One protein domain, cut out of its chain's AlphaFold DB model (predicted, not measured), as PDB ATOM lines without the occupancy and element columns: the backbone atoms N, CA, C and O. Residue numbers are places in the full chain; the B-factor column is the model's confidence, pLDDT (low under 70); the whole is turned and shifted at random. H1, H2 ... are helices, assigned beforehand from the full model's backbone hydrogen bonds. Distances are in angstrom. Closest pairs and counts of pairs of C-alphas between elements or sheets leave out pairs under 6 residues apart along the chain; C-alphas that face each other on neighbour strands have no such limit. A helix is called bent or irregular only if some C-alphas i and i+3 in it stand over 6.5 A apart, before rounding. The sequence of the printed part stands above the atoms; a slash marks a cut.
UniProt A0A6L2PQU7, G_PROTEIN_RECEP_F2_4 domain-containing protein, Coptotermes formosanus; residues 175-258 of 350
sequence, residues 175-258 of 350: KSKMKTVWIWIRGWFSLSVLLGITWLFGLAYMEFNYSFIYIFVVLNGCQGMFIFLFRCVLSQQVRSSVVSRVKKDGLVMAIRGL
ATOM      1  N   LYS A 175     -25.736  46.272   9.481       54.28
ATOM      2  CA  LYS A 175     -26.663  46.133   8.331       54.28
ATOM      3  C   LYS A 175     -26.786  47.283   7.306       54.28
ATOM      4  O   LYS A 175     -27.346  47.020   6.241       54.28
ATOM      5  N   SER A 176     -26.324  48.518   7.548       57.06
ATOM      6  CA  SER A 176     -26.599  49.638   6.611       57.06
ATOM      7  C   SER A 176     -25.397  50.095   5.769       57.06
ATOM      8  O   SER A 176     -25.471  50.024   4.545       57.06
ATOM      9  N   LYS A 177     -24.269  50.498   6.376       59.72
ATOM     10  CA  LYS A 177     -23.078  50.980   5.637       59.72
ATOM     11  C   LYS A 177     -22.285  49.863   4.943       59.72
ATOM     12  O   LYS A 177     -21.709  50.096   3.883       59.72
ATOM     13  N   MET A 178     -22.322  48.638   5.478       64.31
ATOM     14  CA  MET A 178     -21.656  47.479   4.869       64.31
ATOM     15  C   MET A 178     -22.233  47.108   3.506       64.31
ATOM     16  O   MET A 178     -21.480  46.679   2.646       64.31
ATOM     17  N   LYS A 179     -23.537  47.314   3.266       69.06
ATOM     18  CA  LYS A 179     -24.163  46.981   1.973       69.06
ATOM     19  C   LYS A 179     -23.549  47.772   0.825       69.06
ATOM     20  O   LYS A 179     -23.271  47.204  -0.224       69.06
ATOM     21  N   THR A 180     -23.301  49.066   1.038       70.62
ATOM     22  CA  THR A 180     -22.596  49.891   0.059       70.62
ATOM     23  C   THR A 180     -21.180  49.363  -0.117       70.62
ATOM     24  O   THR A 180     -20.853  48.946  -1.215       70.62
ATOM     25  N   VAL A 181     -20.379  49.259   0.947       72.81
ATOM     26  CA  VAL A 181     -18.988  48.765   0.859       72.81
ATOM     27  C   VAL A 181     -18.893  47.410   0.135       72.81
ATOM     28  O   VAL A 181     -18.047  47.242  -0.738       72.81
ATOM     29  N   TRP A 182     -19.820  46.487   0.389       76.75
ATOM     30  CA  TRP A 182     -19.868  45.165  -0.240       76.75
ATOM     31  C   TRP A 182     -20.134  45.215  -1.754       76.75
ATOM     32  O   TRP A 182     -19.537  44.453  -2.512       76.75
ATOM     33  N   ILE A 183     -20.967  46.151  -2.229       77.31
ATOM     34  CA  ILE A 183     -21.167  46.395  -3.671       77.31
ATOM     35  C   ILE A 183     -19.858  46.863  -4.323       77.31
ATOM     36  O   ILE A 183     -19.497  46.382  -5.398       77.31
ATOM     37  N   TRP A 184     -19.127  47.767  -3.662       78.00
ATOM     38  CA  TRP A 184     -17.847  48.272  -4.168       78.00
ATOM     39  C   TRP A 184     -16.762  47.185  -4.165       78.00
ATOM     40  O   TRP A 184     -16.013  47.091  -5.138       78.00
ATOM     41  N   ILE A 185     -16.725  46.333  -3.133       79.75
ATOM     42  CA  ILE A 185     -15.835  45.162  -3.049       79.75
ATOM     43  C   ILE A 185     -16.144  44.163  -4.161       79.75
ATOM     44  O   ILE A 185     -15.226  43.743  -4.853       79.75
ATOM     45  N   ARG A 186     -17.418  43.813  -4.390       82.00
ATOM     46  CA  ARG A 186     -17.817  42.879  -5.458       82.00
ATOM     47  C   ARG A 186     -17.399  43.379  -6.845       82.00
ATOM     48  O   ARG A 186     -16.900  42.593  -7.647       82.00
ATOM     49  N   GLY A 187     -17.581  44.673  -7.118       82.69
ATOM     50  CA  GLY A 187     -17.156  45.285  -8.379       82.69
ATOM     51  C   GLY A 187     -15.636  45.263  -8.555       82.69
ATOM     52  O   GLY A 187     -15.139  44.788  -9.572       82.69
ATOM     53  N   TRP A 188     -14.885  45.714  -7.545       86.06
ATOM     54  CA  TRP A 188     -13.420  45.715  -7.594       86.06
ATOM     55  C   TRP A 188     -12.817  44.302  -7.622       86.06
ATOM     56  O   TRP A 188     -11.840  44.076  -8.334       86.06
ATOM     57  N   PHE A 189     -13.424  43.337  -6.926       84.38
ATOM     58  CA  PHE A 189     -13.040  41.927  -6.989       84.38
ATOM     59  C   PHE A 189     -13.155  41.394  -8.416       84.38
ATOM     60  O   PHE A 189     -12.188  40.858  -8.953       84.38
ATOM     61  N   SER A 190     -14.308  41.611  -9.059       84.25
ATOM     62  CA  SER A 190     -14.522  41.187 -10.445       84.25
ATOM     63  C   SER A 190     -13.485  41.801 -11.386       84.25
ATOM     64  O   SER A 190     -12.980  41.104 -12.260       84.25
ATOM     65  N   LEU A 191     -13.149  43.080 -11.200       84.19
ATOM     66  CA  LEU A 191     -12.155  43.780 -12.016       84.19
ATOM     67  C   LEU A 191     -10.729  43.277 -11.767       84.19
ATOM     68  O   LEU A 191      -9.971  43.101 -12.716       84.19
ATOM     69  N   SER A 192     -10.378  42.997 -10.514       83.75
ATOM     70  CA  SER A 192      -9.057  42.486 -10.136       83.75
ATOM     71  C   SER A 192      -8.811  41.075 -10.666       83.75
ATOM     72  O   SER A 192      -7.724  40.792 -11.164       83.75
ATOM     73  N   VAL A 193      -9.830  40.208 -10.627       82.88
ATOM     74  CA  VAL A 193      -9.767  38.863 -11.222       82.88
ATOM     75  C   VAL A 193      -9.660  38.945 -12.742       82.88
ATOM     76  O   VAL A 193      -8.819  38.263 -13.326       82.88
ATOM     77  N   LEU A 194     -10.454  39.806 -13.390       84.81
ATOM     78  CA  LEU A 194     -10.366  39.999 -14.839       84.81
ATOM     79  C   LEU A 194      -8.970  40.467 -15.252       84.81
ATOM     80  O   LEU A 194      -8.420  39.945 -16.218       84.81
ATOM     81  N   LEU A 195      -8.386  41.410 -14.506       85.12
ATOM     82  CA  LEU A 195      -7.027  41.889 -14.732       85.12
ATOM     83  C   LEU A 195      -6.013  40.748 -14.578       85.12
ATOM     84  O   LEU A 195      -5.230  40.519 -15.492       85.12
ATOM     85  N   GLY A 196      -6.087  39.963 -13.499       83.31
ATOM     86  CA  GLY A 196      -5.219  38.796 -13.303       83.31
ATOM     87  C   GLY A 196      -5.283  37.801 -14.468       83.31
ATOM     88  O   GLY A 196      -4.255  37.476 -15.056       83.31
ATOM     89  N   ILE A 197      -6.487  37.383 -14.870       85.19
ATOM     90  CA  ILE A 197      -6.691  36.427 -15.972       85.19
ATOM     91  C   ILE A 197      -6.188  36.996 -17.304       85.19
ATOM     92  O   ILE A 197      -5.505  36.305 -18.056       85.19
ATOM     93  N   THR A 198      -6.489  38.266 -17.585       90.69
ATOM     94  CA  THR A 198      -6.047  38.940 -18.814       90.69
ATOM     95  C   THR A 198      -4.528  38.870 -18.949       90.69
ATOM     96  O   THR A 198      -4.013  38.500 -20.000       90.69
ATOM     97  N   TRP A 199      -3.800  39.158 -17.873       87.81
ATOM     98  CA  TRP A 199      -2.340  39.177 -17.894       87.81
ATOM     99  C   TRP A 199      -1.702  37.789 -17.886       87.81
ATOM    100  O   TRP A 199      -0.650  37.628 -18.502       87.81
ATOM    101  N   LEU A 200      -2.359  36.773 -17.315       87.94
ATOM    102  CA  LEU A 200      -1.949  35.376 -17.510       87.94
ATOM    103  C   LEU A 200      -1.935  35.011 -19.001       87.94
ATOM    104  O   LEU A 200      -0.943  34.473 -19.489       87.94
ATOM    105  N   PHE A 201      -2.982  35.376 -19.750       89.62
ATOM    106  CA  PHE A 201      -3.019  35.156 -21.200       89.62
ATOM    107  C   PHE A 201      -2.035  36.045 -21.973       89.62
ATOM    108  O   PHE A 201      -1.476  35.604 -22.974       89.62
ATOM    109  N   GLY A 202      -1.776  37.269 -21.501       87.06
ATOM    110  CA  GLY A 202      -0.761  38.155 -22.080       87.06
ATOM    111  C   GLY A 202       0.661  37.594 -21.973       87.06
ATOM    112  O   GLY A 202       1.436  37.697 -22.921       87.06
ATOM    113  N   LEU A 203       0.993  36.944 -20.853       85.62
ATOM    114  CA  LEU A 203       2.265  36.235 -20.681       85.62
ATOM    115  C   LEU A 203       2.287  34.927 -21.478       85.62
ATOM    116  O   LEU A 203       3.280  34.623 -22.132       85.62
ATOM    117  N   ALA A 204       1.173  34.188 -21.498       86.75
ATOM    118  CA  ALA A 204       1.061  32.956 -22.275       86.75
ATOM    119  C   ALA A 204       1.215  33.186 -23.791       86.75
ATOM    120  O   ALA A 204       1.740  32.325 -24.497       86.75
ATOM    121  N   TYR A 205       0.803  34.354 -24.290       85.88
ATOM    122  CA  TYR A 205       1.054  34.791 -25.665       85.88
ATOM    123  C   TYR A 205       2.551  34.888 -26.001       85.88
ATOM    124  O   TYR A 205       2.935  34.587 -27.130       85.88
ATOM    125  N   MET A 206       3.387  35.296 -25.041       77.81
ATOM    126  CA  MET A 206       4.825  35.487 -25.265       77.81
ATOM    127  C   MET A 206       5.597  34.162 -25.299       77.81
ATOM    128  O   MET A 206       6.594  34.079 -26.009       77.81
ATOM    129  N   GLU A 207       5.130  33.140 -24.574       80.44
ATOM    130  CA  GLU A 207       5.858  31.874 -24.387       80.44
ATOM    131  C   GLU A 207       5.267  30.687 -25.167       80.44
ATOM    132  O   GLU A 207       6.011  29.840 -25.655       80.44
ATOM    133  N   PHE A 208       3.937  30.598 -25.308       82.62
ATOM    134  CA  PHE A 208       3.287  29.375 -25.801       82.62
ATOM    135  C   PHE A 208       2.711  29.499 -27.212       82.62
ATOM    136  O   PHE A 208       3.045  28.701 -28.088       82.62
ATOM    137  N   ASN A 209       1.775  30.430 -27.440       81.94
ATOM    138  CA  ASN A 209       1.041  30.489 -28.707       81.94
ATOM    139  C   ASN A 209       0.518  31.894 -29.042       81.94
ATOM    140  O   ASN A 209      -0.112  32.559 -28.219       81.94
ATOM    141  N   TYR A 210       0.684  32.309 -30.299       82.44
ATOM    142  CA  TYR A 210       0.214  33.609 -30.778       82.44
ATOM    143  C   TYR A 210      -1.314  33.769 -30.724       82.44
ATOM    144  O   TYR A 210      -1.788  34.895 -30.588       82.44
ATOM    145  N   SER A 211      -2.087  32.678 -30.750       87.06
ATOM    146  CA  SER A 211      -3.555  32.706 -30.639       87.06
ATOM    147  C   SER A 211      -4.059  33.284 -29.310       87.06
ATOM    148  O   SER A 211      -5.168  33.818 -29.255       87.06
ATOM    149  N   PHE A 212      -3.251  33.261 -28.242       87.44
ATOM    150  CA  PHE A 212      -3.635  33.852 -26.954       87.44
ATOM    151  C   PHE A 212      -3.832  35.376 -27.020       87.44
ATOM    152  O   PHE A 212      -4.515  35.934 -26.159       87.44
ATOM    153  N   ILE A 213      -3.334  36.050 -28.067       85.88
ATOM    154  CA  ILE A 213      -3.558  37.488 -28.265       85.88
ATOM    155  C   ILE A 213      -5.041  37.832 -28.434       85.88
ATOM    156  O   ILE A 213      -5.480  38.865 -27.936       85.88
ATOM    157  N   TYR A 214      -5.837  36.971 -29.077       90.44
ATOM    158  CA  TYR A 214      -7.268  37.224 -29.268       90.44
ATOM    159  C   TYR A 214      -8.003  37.227 -27.925       90.44
ATOM    160  O   TYR A 214      -8.792  38.128 -27.648       90.44
ATOM    161  N   ILE A 215      -7.672  36.268 -27.057       90.00
ATOM    162  CA  ILE A 215      -8.224  36.170 -25.701       90.00
ATOM    163  C   ILE A 215      -7.788  37.381 -24.871       90.00
ATOM    164  O   ILE A 215      -8.621  38.021 -24.231       90.00
ATOM    165  N   PHE A 216      -6.504  37.745 -24.930       88.56
ATOM    166  CA  PHE A 216      -5.973  38.930 -24.261       88.56
ATOM    167  C   PHE A 216      -6.717  40.207 -24.676       88.56
ATOM    168  O   PHE A 216      -7.132  40.988 -23.818       88.56
ATOM    169  N   VAL A 217      -6.922  40.418 -25.978       88.94
ATOM    170  CA  VAL A 217      -7.610  41.603 -26.509       88.94
ATOM    171  C   VAL A 217      -9.072  41.638 -26.066       88.94
ATOM    172  O   VAL A 217      -9.531  42.676 -25.590       88.94
ATOM    173  N   VAL A 218      -9.792  40.515 -26.161       90.31
ATOM    174  CA  VAL A 218     -11.200  40.436 -25.738       90.31
ATOM    175  C   VAL A 218     -11.339  40.724 -24.244       90.31
ATOM    176  O   VAL A 218     -12.146  41.570 -23.863       90.31
ATOM    177  N   LEU A 219     -10.523  40.092 -23.395       87.62
ATOM    178  CA  LEU A 219     -10.587  40.302 -21.948       87.62
ATOM    179  C   LEU A 219     -10.250  41.749 -21.557       87.62
ATOM    180  O   LEU A 219     -10.971  42.326 -20.742       87.62
ATOM    181  N   ASN A 220      -9.235  42.367 -22.177       86.19
ATOM    182  CA  ASN A 220      -8.946  43.797 -21.994       86.19
ATOM    183  C   ASN A 220     -10.119  44.682 -22.444       86.19
ATOM    184  O   ASN A 220     -10.486  45.618 -21.736       86.19
ATOM    185  N   GLY A 221     -10.741  44.383 -23.588       87.62
ATOM    186  CA  GLY A 221     -11.911  45.119 -24.076       87.62
ATOM    187  C   GLY A 221     -13.105  45.021 -23.122       87.62
ATOM    188  O   GLY A 221     -13.788  46.012 -22.855       87.62
ATOM    189  N   CYS A 222     -13.319  43.845 -22.528       86.19
ATOM    190  CA  CYS A 222     -14.376  43.639 -21.546       86.19
ATOM    191  C   CYS A 222     -14.133  44.395 -20.232       86.19
ATOM    192  O   CYS A 222     -15.110  44.781 -19.589       86.19
ATOM    193  N   GLN A 223     -12.882  44.653 -19.827       84.81
ATOM    194  CA  GLN A 223     -12.590  45.356 -18.567       84.81
ATOM    195  C   GLN A 223     -13.300  46.716 -18.486       84.81
ATOM    196  O   GLN A 223     -13.928  47.012 -17.469       84.81
ATOM    197  N   GLY A 224     -13.298  47.507 -19.567       82.94
ATOM    198  CA  GLY A 224     -14.002  48.796 -19.610       82.94
ATOM    199  C   GLY A 224     -15.521  48.664 -19.438       82.94
ATOM    200  O   GLY A 224     -16.141  49.430 -18.697       82.94
ATOM    201  N   MET A 225     -16.116  47.638 -20.052       84.50
ATOM    202  CA  MET A 225     -17.544  47.335 -19.920       84.50
ATOM    203  C   MET A 225     -17.917  46.961 -18.478       84.50
ATOM    204  O   MET A 225     -18.931  47.434 -17.960       84.50
ATOM    205  N   PHE A 226     -17.083  46.172 -17.793       81.88
ATOM    206  CA  PHE A 226     -17.312  45.816 -16.390       81.88
ATOM    207  C   PHE A 226     -17.181  47.020 -15.450       81.88
ATOM    208  O   PHE A 226     -17.994  47.154 -14.532       81.88
ATOM    209  N   ILE A 227     -16.224  47.924 -15.694       84.25
ATOM    210  CA  ILE A 227     -16.099  49.171 -14.922       84.25
ATOM    211  C   ILE A 227     -17.395  49.975 -15.033       84.25
ATOM    212  O   ILE A 227     -17.972  50.347 -14.011       84.25
ATOM    213  N   PHE A 228     -17.892  50.188 -16.253       84.25
ATOM    214  CA  PHE A 228     -19.135  50.924 -16.478       84.25
ATOM    215  C   PHE A 228     -20.333  50.260 -15.783       84.25
ATOM    216  O   PHE A 228     -21.108  50.918 -15.083       84.25
ATOM    217  N   LEU A 229     -20.466  48.941 -15.912       82.81
ATOM    218  CA  LEU A 229     -21.590  48.207 -15.347       82.81
ATOM    219  C   LEU A 229     -21.592  48.255 -13.809       82.81
ATOM    220  O   LEU A 229     -22.619  48.574 -13.208       82.81
ATOM    221  N   PHE A 230     -20.451  48.019 -13.154       79.06
ATOM    222  CA  PHE A 230     -20.372  48.007 -11.689       79.06
ATOM    223  C   PHE A 230     -20.329  49.401 -11.051       79.06
ATOM    224  O   PHE A 230     -20.931  49.598  -9.993       79.06
ATOM    225  N   ARG A 231     -19.632  50.369 -11.663       75.62
ATOM    226  CA  ARG A 231     -19.457  51.717 -11.093       75.62
ATOM    227  C   ARG A 231     -20.588  52.674 -11.471       75.62
ATOM    228  O   ARG A 231     -20.959  53.502 -10.643       75.62
ATOM    229  N   CYS A 232     -21.155  52.561 -12.673       79.25
ATOM    230  CA  CYS A 232     -22.192  53.481 -13.147       79.25
ATOM    231  C   CYS A 232     -23.596  52.883 -13.005       79.25
ATOM    232  O   CYS A 232     -24.441  53.464 -12.326       79.25
ATOM    233  N   VAL A 233     -23.849  51.715 -13.608       77.44
ATOM    234  CA  VAL A 233     -25.211  51.151 -13.726       77.44
ATOM    235  C   VAL A 233     -25.694  50.523 -12.418       77.44
ATOM    236  O   VAL A 233     -26.798  50.803 -11.951       77.44
ATOM    237  N   LEU A 234     -24.860  49.688 -11.798       68.94
ATOM    238  CA  LEU A 234     -25.192  48.992 -10.554       68.94
ATOM    239  C   LEU A 234     -24.968  49.851  -9.301       68.94
ATOM    240  O   LEU A 234     -25.297  49.422  -8.191       68.94
ATOM    241  N   SER A 235     -24.448  51.073  -9.454       68.12
ATOM    242  CA  SER A 235     -24.289  51.988  -8.331       68.12
ATOM    243  C   SER A 235     -25.646  52.504  -7.870       68.12
ATOM    244  O   SER A 235     -26.304  53.328  -8.508       68.12
ATOM    245  N   GLN A 236     -26.054  52.037  -6.693       63.94
ATOM    246  CA  GLN A 236     -27.291  52.448  -6.035       63.94
ATOM    247  C   GLN A 236     -27.367  53.975  -5.833       63.94
ATOM    248  O   GLN A 236     -28.461  54.543  -5.860       63.94
ATOM    249  N   GLN A 237     -26.219  54.645  -5.679       65.75
ATOM    250  CA  GLN A 237     -26.122  56.101  -5.521       65.75
ATOM    251  C   GLN A 237     -26.434  56.844  -6.828       65.75
ATOM    252  O   GLN A 237     -27.188  57.817  -6.830       65.75
ATOM    253  N   VAL A 238     -25.908  56.356  -7.955       71.81
ATOM    254  CA  VAL A 238     -26.179  56.937  -9.279       71.81
ATOM    255  C   VAL A 238     -27.630  56.674  -9.664       71.81
ATOM    256  O   VAL A 238     -28.345  57.603 -10.032       71.81
ATOM    257  N   ARG A 239     -28.112  55.441  -9.474       75.62
ATOM    258  CA  ARG A 239     -29.497  55.072  -9.792       75.62
ATOM    259  C   ARG A 239     -30.513  55.873  -8.980       75.62
ATOM    260  O   ARG A 239     -31.496  56.336  -9.544       75.62
ATOM    261  N   SER A 240     -30.289  56.066  -7.680       70.62
ATOM    262  CA  SER A 240     -31.184  56.888  -6.850       70.62
ATOM    263  C   SER A 240     -31.172  58.359  -7.270       70.62
ATOM    264  O   SER A 240     -32.233  58.970  -7.356       70.62
ATOM    265  N   SER A 241     -30.008  58.903  -7.627       75.12
ATOM    266  CA  SER A 241     -29.883  60.277  -8.127       75.12
ATOM    267  C   SER A 241     -30.568  60.478  -9.483       75.12
ATOM    268  O   SER A 241     -31.265  61.473  -9.679       75.12
ATOM    269  N   VAL A 242     -30.417  59.526 -10.410       79.62
ATOM    270  CA  VAL A 242     -31.064  59.553 -11.732       79.62
ATOM    271  C   VAL A 242     -32.574  59.382 -11.597       79.62
ATOM    272  O   VAL A 242     -33.321  60.178 -12.155       79.62
ATOM    273  N   VAL A 243     -33.043  58.413 -10.804       80.94
ATOM    274  CA  VAL A 243     -34.482  58.190 -10.581       80.94
ATOM    275  C   VAL A 243     -35.137  59.410  -9.931       80.94
ATOM    276  O   VAL A 243     -36.227  59.798 -10.345       80.94
ATOM    277  N   SER A 244     -34.486  60.055  -8.960       81.00
ATOM    278  CA  SER A 244     -35.008  61.285  -8.350       81.00
ATOM    279  C   SER A 244     -35.084  62.448  -9.342       81.00
ATOM    280  O   SER A 244     -36.043  63.215  -9.291       81.00
ATOM    281  N   ARG A 245     -34.123  62.567 -10.269       80.12
ATOM    282  CA  ARG A 245     -34.158  63.579 -11.340       80.12
ATOM    283  C   ARG A 245     -35.260  63.294 -12.351       80.12
ATOM    284  O   ARG A 245     -36.082  64.165 -12.575       80.12
ATOM    285  N   VAL A 246     -35.370  62.060 -12.840       83.50
ATOM    286  CA  VAL A 246     -36.431  61.657 -13.779       83.50
ATOM    287  C   VAL A 246     -37.821  61.850 -13.168       83.50
ATOM    288  O   VAL A 246     -38.719  62.350 -13.837       83.50
ATOM    289  N   LYS A 247     -38.008  61.523 -11.881       86.00
ATOM    290  CA  LYS A 247     -39.269  61.802 -11.173       86.00
ATOM    291  C   LYS A 247     -39.548  63.301 -11.062       86.00
ATOM    292  O   LYS A 247     -40.691  63.708 -11.239       86.00
ATOM    293  N   LYS A 248     -38.526  64.115 -10.780       84.56
ATOM    294  CA  LYS A 248     -38.654  65.576 -10.689       84.56
ATOM    295  C   LYS A 248     -38.967  66.198 -12.053       84.56
ATOM    296  O   LYS A 248     -39.865  67.023 -12.134       84.56
ATOM    297  N   ASP A 249     -38.303  65.754 -13.115       81.38
ATOM    298  CA  ASP A 249     -38.514  66.235 -14.482       81.38
ATOM    299  C   ASP A 249     -39.878  65.785 -15.027       81.38
ATOM    300  O   ASP A 249     -40.603  66.586 -15.612       81.38
ATOM    301  N   GLY A 250     -40.288  64.543 -14.745       82.62
ATOM    302  CA  GLY A 250     -41.625  64.035 -15.063       82.62
ATOM    303  C   GLY A 250     -42.737  64.780 -14.317       82.62
ATOM    304  O   GLY A 250     -43.755  65.123 -14.913       82.62
ATOM    305  N   LEU A 251     -42.522  65.111 -13.039       83.69
ATOM    306  CA  LEU A 251     -43.440  65.946 -12.258       83.69
ATOM    307  C   LEU A 251     -43.524  67.374 -12.820       83.69
ATOM    308  O   LEU A 251     -44.617  67.916 -12.959       83.69
ATOM    309  N   VAL A 252     -42.387  67.974 -13.187       80.00
ATOM    310  CA  VAL A 252     -42.335  69.306 -13.812       80.00
ATOM    311  C   VAL A 252     -43.054  69.311 -15.164       80.00
ATOM    312  O   VAL A 252     -43.796  70.252 -15.453       80.00
ATOM    313  N   MET A 253     -42.894  68.264 -15.980       78.12
ATOM    314  CA  MET A 253     -43.627  68.123 -17.242       78.12
ATOM    315  C   MET A 253     -45.138  67.946 -17.023       78.12
ATOM    316  O   MET A 253     -45.923  68.579 -17.727       78.12
ATOM    317  N   ALA A 254     -45.560  67.169 -16.020       79.31
ATOM    318  CA  ALA A 254     -46.975  66.992 -15.690       79.31
ATOM    319  C   ALA A 254     -47.638  68.297 -15.208       79.31
ATOM    320  O   ALA A 254     -48.727  68.642 -15.669       79.31
ATOM    321  N   ILE A 255     -46.964  69.069 -14.347       78.62
ATOM    322  CA  ILE A 255     -47.453  70.377 -13.872       78.62
ATOM    323  C   ILE A 255     -47.579  71.370 -15.036       78.62
ATOM    324  O   ILE A 255     -48.583  72.074 -15.142       78.62
ATOM    325  N   ARG A 256     -46.600  71.403 -15.951       78.38
ATOM    326  CA  ARG A 256     -46.662  72.249 -17.155       78.38
ATOM    327  C   ARG A 256     -47.800  71.844 -18.100       78.38
ATOM    328  O   ARG A 256     -48.441  72.723 -18.668       78.38
ATOM    329  N   GLY A 257     -48.093  70.548 -18.228       71.44
ATOM    330  CA  GLY A 257     -49.234  70.048 -19.005       71.44
ATOM    331  C   GLY A 257     -50.596  70.417 -18.402       71.44
ATOM    332  O   GLY A 257     -51.522  70.765 -19.132       71.44
ATOM    333  N   LEU A 258     -50.708  70.416 -17.069       69.94
ATOM    334  CA  LEU A 258     -51.910  70.874 -16.361       69.94
ATOM    335  C   LEU A 258     -52.109  72.393 -16.484       69.94
ATOM    336  O   LEU A 258     -53.232  72.841 -16.707       69.94
TER     337      LEU A 258
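What this domain is: This is residues 175 to 258 of the 350 residues of the protein "G_PROTEIN_RECEP_F2_4 domain-containing protein" of Coptotermes formosanus (UniProt A0A6L2PQU7). A long helical hairpin, H1 folding back into H2, continues at its open end into a third helix, H3, whose residues 238 to 258 stick out as a free arm. The printed part has 84 residues, with three named helices in the order H1, H2, H3 and no named strand; the class is all helix. The whole is extended, with a radius of gyration of the C-alphas of 20.2 A, and its C-alphas span 69 by 35 by 8 A, only just flat.

Where its parts are: Find C-alpha 177 at (-23.078, 50.980, 5.637); from there H1, residues 177 to 207, runs 45.9 A to C-alpha 207 at (5.858, 31.874, -24.387). After a tight link of 4 residues comes H2, residues 212 to 233, 30.7 A long; it is neither bent nor irregular, but only just: C-alphas 221 and 224 are 6.2 A apart. After a tight link of 2 residues, H3, residues 236 to 258, runs 32.4 A to C-alpha 258 at (-51.910, 70.874, -16.361).

How they stand to each other: H1 and H2 form a hairpin: they touch and run opposite ways at a shallow tilt of 12 degrees. Look for their closest C-alphas at Tyr 205 and Phe 212, 5.0 A apart. H2 and H3 are close but not clearly touching; their closest C-alphas, of Cys 232 and Val 238, are 6.5 A apart. These two run the same way at a steep tilt of 54 degrees. H1 and H3 are only just apart, at 8.1 A. In H3 every O i to N i+4 pair is within hydrogen-bond range, in H1 26 of 27 and in H2 16 of 18.

The domain as a whole: The two C-alphas farthest apart, of Glu 207 and Leu 258, are 70.2 A from each other. Without residues 238 to 258, which stand free, the body spans 49 by 18 by 8 A. The printed part has no cut and no long link. In the B-factor column the mean pLDDT of the printed part is 80.3; look for values under 70 at residues 175 to 179, 234 to 237 and 258.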